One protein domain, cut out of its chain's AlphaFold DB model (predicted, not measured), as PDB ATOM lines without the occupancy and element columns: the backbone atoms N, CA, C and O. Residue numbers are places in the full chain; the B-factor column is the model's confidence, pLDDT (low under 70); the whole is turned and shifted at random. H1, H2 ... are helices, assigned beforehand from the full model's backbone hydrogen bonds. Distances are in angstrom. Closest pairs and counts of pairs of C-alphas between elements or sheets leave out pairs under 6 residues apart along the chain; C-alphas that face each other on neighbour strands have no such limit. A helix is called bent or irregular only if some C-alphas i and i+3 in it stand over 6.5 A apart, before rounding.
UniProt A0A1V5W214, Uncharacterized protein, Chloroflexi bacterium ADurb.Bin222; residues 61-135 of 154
ATOM      1  N   GLU A  61     141.578  64.585 118.042       96.12
ATOM      2  CA  GLU A  61     140.764  65.583 118.731       96.12
ATOM      3  C   GLU A  61     139.576  66.115 117.901       96.12
ATOM      4  O   GLU A  61     138.589  66.564 118.494       96.12
ATOM      5  N   ALA A  62     139.596  66.005 116.565       96.81
ATOM      6  CA  ALA A  62     138.461  66.337 115.696       96.81
ATOM      7  C   ALA A  62     137.209  65.545 116.080       96.81
ATOM      8  O   ALA A  62     136.100  66.079 116.138       96.81
ATOM      9  N   TRP A  63     137.374  64.280 116.457       97.81
ATOM     10  CA  TRP A  63     136.257  63.412 116.816       97.81
ATOM     11  C   TRP A  63     135.505  63.887 118.064       97.81
ATOM     12  O   TRP A  63     134.319  63.579 118.213       97.81
ATOM     13  N   TYR A  64     136.136  64.691 118.928       98.19
ATOM     14  CA  TYR A  64     135.467  65.331 120.066       98.19
ATOM     15  C   TYR A  64     134.506  66.441 119.632       98.19
ATOM     16  O   TYR A  64     133.461  66.625 120.253       98.19
ATOM     17  N   PHE A  65     134.812  67.161 118.552       98.12
ATOM     18  CA  PHE A  65     133.884  68.137 117.974       98.12
ATOM     19  C   PHE A  65     132.683  67.459 117.314       98.12
ATOM     20  O   PHE A  65     131.589  68.022 117.321       98.12
ATOM     21  N   GLY A  66     132.876  66.237 116.813       97.88
ATOM     22  CA  GLY A  66     131.807  65.422 116.250       97.88
ATOM     23  C   GLY A  66     130.763  64.961 117.272       97.88
ATOM     24  O   GLY A  66     129.598  64.830 116.912       97.88
ATOM     25  N   ASP A  67     131.130  64.784 118.545       98.50
ATOM     26  CA  ASP A  67     130.183  64.578 119.651       98.50
ATOM     27  C   ASP A  67     130.428  65.582 120.788       98.50
ATOM     28  O   ASP A  67     130.963  65.271 121.859       98.50
ATOM     29  N   TRP A  68     129.995  66.821 120.563       98.25
ATOM     30  CA  TRP A  68     130.152  67.885 121.554       98.25
ATOM     31  C   TRP A  68     129.342  67.658 122.837       98.25
ATOM     32  O   TRP A  68     129.652  68.231 123.886       98.25
ATOM     33  N   GLU A  69     128.299  66.829 122.793       98.50
ATOM     34  CA  GLU A  69     127.549  66.475 123.996       98.50
ATOM     35  C   GLU A  69     128.397  65.630 124.952       98.50
ATOM     36  O   GLU A  69     128.368  65.881 126.159       98.50
ATOM     37  N   ALA A  70     129.225  64.723 124.429       98.62
ATOM     38  CA  ALA A  70     130.200  63.980 125.227       98.62
ATOM     39  C   ALA A  70     131.237  64.903 125.882       98.62
ATOM     40  O   ALA A  70     131.538  64.772 127.070       98.62
ATOM     41  N   VAL A  71     131.730  65.898 125.135       98.50
ATOM     42  CA  VAL A  71     132.657  66.911 125.668       98.50
ATOM     43  C   VAL A  71     132.010  67.690 126.810       98.50
ATOM     44  O   VAL A  71     132.638  67.903 127.842       98.50
ATOM     45  N   ARG A  72     130.744  68.092 126.663       98.44
ATOM     46  CA  ARG A  72     130.007  68.812 127.714       98.44
ATOM     47  C   ARG A  72     129.680  67.950 128.927       98.44
ATOM     48  O   ARG A  72     129.588  68.496 130.023       98.44
ATOM     49  N   ALA A  73     129.495  66.646 128.747       98.50
ATOM     50  CA  ALA A  73     129.320  65.721 129.860       98.50
ATOM     51  C   ALA A  73     130.607  65.611 130.697       98.50
ATOM     52  O   ALA A  73     130.538  65.662 131.924       98.50
ATOM     53  N   ALA A  74     131.772  65.560 130.042       98.31
ATOM     54  CA  ALA A  74     133.076  65.547 130.706       98.31
ATOM     55  C   ALA A  74     133.477  66.919 131.293       98.31
ATOM     56  O   ALA A  74     134.052  66.996 132.378       98.31
ATOM     57  N   TYR A  75     133.151  68.011 130.593       98.00
ATOM     58  CA  TYR A  75     133.565  69.381 130.911       98.00
ATOM     59  C   TYR A  75     132.376  70.342 130.850       98.00
ATOM     60  O   TYR A  75     132.224  71.129 129.915       98.00
ATOM     61  N   SER A  76     131.521  70.314 131.871       96.31
ATOM     62  CA  SER A  76     130.248  71.055 131.897       96.31
ATOM     63  C   SER A  76     130.367  72.576 131.720       96.31
ATOM     64  O   SER A  76     129.403  73.219 131.300       96.31
ATOM     65  N   GLY A  77     131.544  73.160 131.978       95.94
ATOM     66  CA  GLY A  77     131.820  74.585 131.773       95.94
ATOM     67  C   GLY A  77     131.961  75.018 130.306       95.94
ATOM     68  O   GLY A  77     131.968  76.223 130.027       95.94
ATOM     69  N   VAL A  78     132.086  74.088 129.351       97.38
ATOM     70  CA  VAL A  78     132.270  74.435 127.932       97.38
ATOM     71  C   VAL A  78     130.967  74.900 127.264       97.38
ATOM     72  O   VAL A  78     129.896  74.337 127.513       97.38
ATOM     73  N   PRO A  79     131.005  75.925 126.387       97.31
ATOM     74  CA  PRO A  79     129.788  76.441 125.766       97.31
ATOM     75  C   PRO A  79     129.128  75.417 124.845       97.31
ATOM     76  O   PRO A  79     129.791  74.810 124.008       97.31
ATOM     77  N   ALA A  80     127.800  75.313 124.909       97.50
ATOM     78  CA  ALA A  80     127.021  74.503 123.968       97.50
ATOM     79  C   ALA A  80     127.105  75.006 122.519       97.50
ATOM     80  O   ALA A  80     126.924  74.232 121.589       97.50
ATOM     81  N   ALA A  81     127.405  76.297 122.351       97.38
ATOM     82  CA  ALA A  81     127.384  76.991 121.072       97.38
ATOM     83  C   ALA A  81     128.666  76.809 120.215       97.38
ATOM     84  O   ALA A  81     128.903  77.597 119.298       97.38
ATOM     85  N   ILE A  82     129.571  75.886 120.571       97.31
ATOM     86  CA  ILE A  82     130.856  75.713 119.869       97.31
ATOM     87  C   ILE A  82     130.663  75.096 118.474       97.31
ATOM     88  O   ILE A  82     131.127  75.732 117.524       97.31
ATOM     89  N   PRO A  83     129.936  73.972 118.298       96.12
ATOM     90  CA  PRO A  83     129.753  73.351 116.980       96.12
ATOM     91  C   PRO A  83     128.959  74.204 115.982       96.12
ATOM     92  O   PRO A  83     128.985  73.953 114.790       96.12
ATOM     93  N   GLN A  84     128.247  75.245 116.420       96.19
ATOM     94  CA  GLN A  84     127.528  76.153 115.517       96.19
ATOM     95  C   GLN A  84     128.453  77.210 114.895       96.19
ATOM     96  O   GLN A  84     128.049  77.942 113.988       96.19
ATOM     97  N   ARG A  85     129.693  77.341 115.380       96.50
ATOM     98  CA  ARG A  85     130.650  78.319 114.851       96.50
ATOM     99  C   ARG A  85     131.244  77.805 113.551       96.50
ATOM    100  O   ARG A  85     131.623  76.645 113.456       96.50
ATOM    101  N   ALA A  86     131.419  78.703 112.583       95.75
ATOM    102  CA  ALA A  86     131.953  78.362 111.264       95.75
ATOM    103  C   ALA A  86     133.282  77.585 111.313       95.75
ATOM    104  O   ALA A  86     133.479  76.702 110.491       95.75
ATOM    105  N   ALA A  87     134.143  77.878 112.292       95.19
ATOM    106  CA  ALA A  87     135.441  77.224 112.462       95.19
ATOM    107  C   ALA A  87     135.381  75.797 113.043       95.19
ATOM    108  O   ALA A  87     136.400  75.125 113.033       95.19
ATOM    109  N   TYR A  88     134.239  75.363 113.594       96.69
ATOM    110  CA  TYR A  88     134.110  74.090 114.327       96.69
ATOM    111  C   TYR A  88     132.913  73.238 113.887       96.69
ATOM    112  O   TYR A  88     132.717  72.145 114.408       96.69
ATOM    113  N   ARG A  89     132.072  73.752 112.981       95.69
ATOM    114  CA  ARG A  89     130.850  73.070 112.520       95.69
ATOM    115  C   ARG A  89     131.111  71.828 111.683       95.69
ATOM    116  O   ARG A  89     130.224  70.994 111.559       95.69
ATOM    117  N   ASP A  90     132.292  71.761 111.088       97.38
ATOM    118  CA  ASP A  90     132.795  70.593 110.390       97.38
ATOM    119  C   ASP A  90     134.026  70.105 111.163       97.38
ATOM    120  O   ASP A  90     135.062  70.774 111.111       97.38
ATOM    121  N   PRO A  91     133.898  69.013 111.939       97.06
ATOM    122  CA  PRO A  91     134.998  68.475 112.729       97.06
ATOM    123  C   PRO A  91     136.238  68.130 111.901       97.06
ATOM    124  O   PRO A  91     137.348  68.350 112.369       97.06
ATOM    125  N   ASP A  92     136.050  67.644 110.672       96.00
ATOM    126  CA  ASP A  92     137.135  67.193 109.792       96.00
ATOM    127  C   ASP A  92     137.721  68.343 108.944       96.00
ATOM    128  O   ASP A  92     138.500  68.111 108.024       96.00
ATOM    129  N   ALA A  93     137.330  69.592 109.217       94.31
ATOM    130  CA  ALA A  93     137.844  70.782 108.537       94.31
ATOM    131  C   ALA A  93     138.296  71.871 109.527       94.31
ATOM    132  O   ALA A  93     138.300  73.070 109.205       94.31
ATOM    133  N   ILE A  94     138.643  71.480 110.757       93.19
ATOM    134  CA  ILE A  94     139.165  72.393 111.778       93.19
ATOM    135  C   ILE A  94     140.622  72.721 111.443       93.19
ATOM    136  O   ILE A  94     141.554  72.027 111.824       93.19
ATOM    137  N   ASN A  95     140.805  73.825 110.724       84.75
ATOM    138  CA  ASN A  95     142.117  74.256 110.251       84.75
ATOM    139  C   ASN A  95     143.000  74.823 111.376       84.75
ATOM    140  O   ASN A  95     142.526  75.579 112.232       84.75
ATOM    141  N   GLY A  96     144.311  74.591 111.260       81.25
ATOM    142  CA  GLY A  96     145.335  75.259 112.068       81.25
ATOM    143  C   GLY A  96     145.550  74.643 113.449       81.25
ATOM    144  O   GLY A  96     145.848  75.387 114.385       81.25
ATOM    145  N   GLY A  97     145.373  73.325 113.559       88.50
ATOM    146  CA  GLY A  97     145.596  72.567 114.785       88.50
ATOM    147  C   GLY A  97     144.301  72.303 115.550       88.50
ATOM    148  O   GLY A  97     143.705  73.206 116.162       88.50
ATOM    149  N   THR A  98     143.820  71.061 115.494       91.94
ATOM    150  CA  THR A  98     142.544  70.690 116.106       91.94
ATOM    151  C   THR A  98     142.697  70.506 117.608       91.94
ATOM    152  O   THR A  98     141.845  70.979 118.375       91.94
ATOM    153  N   TRP A  99     143.797  69.900 118.065       94.56
ATOM    154  CA  TRP A  99     144.066  69.782 119.495       94.56
ATOM    155  C   TRP A  99     144.352  71.143 120.133       94.56
ATOM    156  O   TRP A  99     143.894  71.370 121.252       94.56
ATOM    157  N   GLU A 100     144.990  72.089 119.436       95.88
ATOM    158  CA  GLU A 100     145.202  73.462 119.913       95.88
ATOM    159  C   GLU A 100     143.875  74.221 120.004       95.88
ATOM    160  O   GLU A 100     143.616  74.977 120.952       95.88
ATOM    161  N   ALA A 101     142.990  74.032 119.021       96.06
ATOM    162  CA  ALA A 101     141.646  74.589 119.073       96.06
ATOM    163  C   ALA A 101     140.860  74.046 120.272       96.06
ATOM    164  O   ALA A 101     140.223  74.830 120.989       96.06
ATOM    165  N   PHE A 102     140.931  72.737 120.505       97.44
ATOM    166  CA  PHE A 102     140.281  72.066 121.624       97.44
ATOM    167  C   PHE A 102     140.847  72.526 122.974       97.44
ATOM    168  O   PHE A 102     140.095  72.965 123.849       97.44
ATOM    169  N   GLU A 103     142.173  72.532 123.109       97.62
ATOM    170  CA  GLU A 103     142.910  73.006 124.280       97.62
ATOM    171  C   GLU A 103     142.487  74.425 124.663       97.62
ATOM    172  O   GLU A 103     142.056  74.675 125.789       97.62
ATOM    173  N   ARG A 104     142.516  75.354 123.706       96.88
ATOM    174  CA  ARG A 104     142.156  76.759 123.931       96.88
ATOM    175  C   ARG A 104     140.705  76.938 124.373       96.88
ATOM    176  O   ARG A 104     140.399  77.887 125.102       96.88
ATOM    177  N   ILE A 105     139.782  76.089 123.918       96.88
ATOM    178  CA  ILE A 105     138.382  76.123 124.373       96.88
ATOM    179  C   ILE A 105     138.289  75.685 125.838       96.88
ATOM    180  O   ILE A 105     137.585  76.335 126.617       96.88
ATOM    181  N   LEU A 106     139.011  74.628 126.209       97.75
ATOM    182  CA  LEU A 106     139.042  74.086 127.565       97.75
ATOM    183  C   LEU A 106     139.747  75.026 128.558       97.75
ATOM    184  O   LEU A 106     139.189  75.321 129.617       97.75
ATOM    185  N   GLN A 107     140.885  75.606 128.177       97.50
ATOM    186  CA  GLN A 107     141.635  76.580 128.982       97.50
ATOM    187  C   GLN A 107     140.825  77.829 129.309       97.50
ATOM    188  O   GLN A 107     140.830  78.300 130.443       97.50
ATOM    189  N   LYS A 108     140.022  78.328 128.359       97.00
ATOM    190  CA  LYS A 108     139.099  79.455 128.605       97.00
ATOM    191  C   LYS A 108     138.054  79.168 129.686       97.00
ATOM    192  O   LYS A 108     137.339  80.084 130.093       97.00
ATOM    193  N   ARG A 109     137.919  77.912 130.111       97.00
ATOM    194  CA  ARG A 109     137.005  77.449 131.157       97.00
ATOM    195  C   ARG A 109     137.732  76.898 132.387       97.00
ATOM    196  O   ARG A 109     137.071  76.330 133.246       97.00
ATOM    197  N   GLY A 110     139.046  77.114 132.494       96.69
ATOM    198  CA  GLY A 110     139.860  76.698 133.642       96.69
ATOM    199  C   GLY A 110     140.285  75.228 133.612       96.69
ATOM    200  O   GLY A 110     140.764  74.706 134.613       96.69
ATOM    201  N   TYR A 111     140.107  74.533 132.484       97.06
ATOM    202  CA  TYR A 111     140.600  73.168 132.310       97.06
ATOM    203  C   TYR A 111     141.957  73.184 131.600       97.06
ATOM    204  O   TYR A 111     142.147  73.956 130.667       97.06
ATOM    205  N   PHE A 112     142.875  72.292 131.983       95.94
ATOM    206  CA  PHE A 112     144.151  72.092 131.275       95.94
ATOM    207  C   PHE A 112     144.995  73.373 131.105       95.94
ATOM    208  O   PHE A 112     145.566  73.619 130.044       95.94
ATOM    209  N   GLU A 113     145.093  74.192 132.161       93.81
ATOM    210  CA  GLU A 113     145.780  75.500 132.142       93.81
ATOM    211  C   GLU A 113     147.247  75.440 131.684       93.81
ATOM    212  O   GLU A 113     147.767  76.416 131.154       93.81
ATOM    213  N   THR A 114     147.912  74.295 131.857       94.06
ATOM    214  CA  THR A 114     149.315  74.070 131.468       94.06
ATOM    215  C   THR A 114     149.469  73.202 130.218       94.06
ATOM    216  O   THR A 114     150.546  72.661 129.978       94.06
ATOM    217  N   GLY A 115     148.387  73.011 129.467       95.44
ATOM    218  CA  GLY A 115     148.357  72.231 128.237       95.44
ATOM    219  C   GLY A 115     147.427  71.018 128.297       95.44
ATOM    220  O   GLY A 115     147.152  70.462 129.369       95.44
ATOM    221  N   LEU A 116     146.930  70.604 127.133       96.56
ATOM    222  CA  LEU A 116     145.982  69.515 126.970       96.56
ATOM    223  C   LEU A 116     146.625  68.184 127.349       96.56
ATOM    224  O   LEU A 116     147.473  67.631 126.647       96.56
ATOM    225  N   ARG A 117     146.147  67.595 128.444       97.06
ATOM    226  CA  ARG A 117     146.506  66.224 128.817       97.06
ATOM    227  C   ARG A 117     145.672  65.260 127.969       97.06
ATOM    228  O   ARG A 117     144.655  64.754 128.438       97.06
ATOM    229  N   LYS A 118     146.088  65.014 126.720       95.06
ATOM    230  CA  LYS A 118     145.327  64.260 125.696       95.06
ATOM    231  C   LYS A 118     144.744  62.931 126.203       95.06
ATOM    232  O   LYS A 118     143.559  62.670 126.030       95.06
ATOM    233  N   ILE A 119     145.542  62.126 126.913       96.69
ATOM    234  CA  ILE A 119     145.093  60.838 127.483       96.69
ATOM    235  C   ILE A 119     143.990  61.033 128.532       96.69
ATOM    236  O   ILE A 119     143.045  60.250 128.597       96.69
ATOM    237  N   GLU A 120     144.113  62.055 129.377       97.62
ATOM    238  CA  GLU A 120     143.091  62.370 130.375       97.62
ATOM    239  C   GLU A 120     141.805  62.842 129.701       97.62
ATOM    240  O   GLU A 120     140.729  62.356 130.041       97.62
ATOM    241  N   ALA A 121     141.924  63.714 128.697       97.75
ATOM    242  CA  ALA A 121     140.789  64.170 127.911       97.75
ATOM    243  C   ALA A 121     140.054  63.000 127.245       97.75
ATOM    244  O   ALA A 121     138.845  62.868 127.426       97.75
ATOM    245  N   ALA A 122     140.785  62.102 126.581       97.44
ATOM    246  CA  ALA A 122     140.223  60.904 125.967       97.44
ATOM    247  C   ALA A 122     139.472  60.033 126.987       97.44
ATOM    248  O   ALA A 122     138.331  59.640 126.751       97.44
ATOM    249  N   ARG A 123     140.074  59.772 128.156       98.31
ATOM    250  CA  ARG A 123     139.454  58.966 129.223       98.31
ATOM    251  C   ARG A 123     138.203  59.608 129.814       98.31
ATOM    252  O   ARG A 123     137.300  58.880 130.212       98.31
ATOM    253  N   ALA A 124     138.158  60.935 129.891       98.38
ATOM    254  CA  ALA A 124     137.006  61.662 130.407       98.38
ATOM    255  C   ALA A 124     135.854  61.721 129.392       98.38
ATOM    256  O   ALA A 124     134.699  61.593 129.778       98.38
ATOM    257  N   ILE A 125     136.156  61.898 128.103       98.56
ATOM    258  CA  ILE A 125     135.145  62.096 127.051       98.56
ATOM    259  C   ILE A 125     134.584  60.761 126.548       98.56
ATOM    260  O   ILE A 125     133.374  60.639 126.371       98.56
ATOM    261  N   ALA A 126     135.437  59.752 126.331       97.62
ATOM    262  CA  ALA A 126     135.051  58.499 125.677       97.62
ATOM    263  C   ALA A 126     133.850  57.772 126.320       97.62
ATOM    264  O   ALA A 126     132.992  57.315 125.567       97.62
ATOM    265  N   PRO A 127     133.698  57.695 127.661       98.38
ATOM    266  CA  PRO A 127     132.529  57.062 128.284       98.38
ATOM    267  C   PRO A 127     131.191  57.749 127.978       98.38
ATOM    268  O   PRO A 127     130.140  57.139 128.154       98.38
ATOM    269  N   HIS A 128     131.221  59.016 127.558       98.44
ATOM    270  CA  HIS A 128     130.037  59.803 127.210       98.44
ATOM    271  C   HIS A 128     129.805  59.905 125.700       98.44
ATOM    272  O   HIS A 128     128.801  60.487 125.283       98.44
ATOM    273  N   MET A 129     130.732  59.386 124.893       98.12
ATOM    274  CA  MET A 129     130.641  59.435 123.443       98.12
ATOM    275  C   MET A 129     129.593  58.449 122.945       98.12
ATOM    276  O   MET A 129     129.661  57.256 123.237       98.12
ATOM    277  N   ASP A 130     128.649  58.950 122.157       97.94
ATOM    278  CA  ASP A 130     127.710  58.133 121.403       97.94
ATOM    279  C   ASP A 130     128.179  58.093 119.937       97.94
ATOM    280  O   ASP A 130     128.090  59.092 119.212       97.94
ATOM    281  N   PRO A 131     128.684  56.939 119.461       96.31
ATOM    282  CA  PRO A 131     129.175  56.807 118.096       96.31
ATOM    283  C   PRO A 131     128.114  57.057 117.018       96.31
ATOM    284  O   PRO A 131     128.475  57.284 115.863       96.31
ATOM    285  N   THR A 132     126.818  56.972 117.338       96.50
ATOM    286  CA  THR A 132     125.728  57.107 116.358       96.50
ATOM    287  C   THR A 132     125.443  58.560 115.986       96.50
ATOM    288  O   THR A 132     125.073  58.827 114.845       96.50
ATOM    289  N   ARG A 133     125.689  59.498 116.908       96.94
ATOM    290  CA  ARG A 133     125.492  60.943 116.709       96.94
ATOM    291  C   ARG A 133     126.766  61.708 116.350       96.94
ATOM    292  O   ARG A 133     126.687  62.910 116.114       96.94
ATOM    293  N   ASN A 134     127.925  61.045 116.328       98.38
ATOM    294  CA  ASN A 134     129.186  61.703 116.005       98.38
ATOM    295  C   ASN A 134     129.178  62.203 114.547       98.38
ATOM    296  O   ASN A 134     129.019  61.410 113.616       98.38
ATOM    297  N   SER A 135     129.333  63.513 114.347       97.94
ATOM    298  CA  SER A 135     129.220  64.158 113.034       97.94
ATOM    299  C   SER A 135     130.523  64.226 112.229       97.94
ATOM    300  O   SER A 135     130.481  64.707 111.100       97.94
TER     301      SER A 135
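This is residues 61 to 135 of the 154 residues of an uncharacterized protein of Chloroflexi bacterium ADurb.Bin222 (UniProt A0A1V5W214). Two short helices, H2 and H4, pack at nearly a right angle, and a third, H3, sits away from both of them; the one short helix H1 lies near the other three. A long loop, residues 75 to 97, runs along the outside from H2 to H3. The printed part has 75 residues with four named helices, H1, H2, H3 and H4 in chain order, and no named strand. The class is all helix, though under half of the residues, 33 of 75, are in named elements. The whole is compact and rounded, with a radius of gyration of the C-alphas of 11.2 A and spans of 29 by 27 by 20 A.

H4, residues 118 to 128, touches H2, residues 68 to 74; their closest C-alphas, those of His 128 and Ala 70, are 4.6 A apart. Their lines are about perpendicular, at 76 degrees. H1, residues 62 to 66, and H2 only just touch, only at the corner by their tight link, with 3 pairs of C-alphas within 8 A; the closest, those of Tyr 64 and Val 71, are 6.5 A apart. H1 and H4 are close but not clearly touching, with the closest C-alphas, those of Tyr 64 and Ile 125, 7.7 A apart. H1 is also close to but not clearly touching H3, residues 98 to 107; the closest C-alphas, those of Ala 62 and Thr 98, are 6.0 A apart. H3 is apart from H2, and only just apart from H4, at 8.4 A. In H1, H2 and H3 every O i to N i+4 pair is within hydrogen-bond range; in H4 it is 5 of 7.

H4 is 16.0 A long and ends with C-alpha 128 at (130.037, 59.803, 127.210). It is irregular, but only just: C-alphas 124 and 127 are 6.8 A apart. H3 is 14.2 A long, H2 9.9 A and H1 6.7 A, with C-alpha 62 at (138.461, 66.337, 115.696).

The two C-alphas farthest apart, those of Thr 114 and Thr 132, are 32.7 A apart. The printed part has no cut. The link from H2 to H3 is long, with 23 residues. The mean pLDDT of the printed part is 96.5, and no printed residue is under 70.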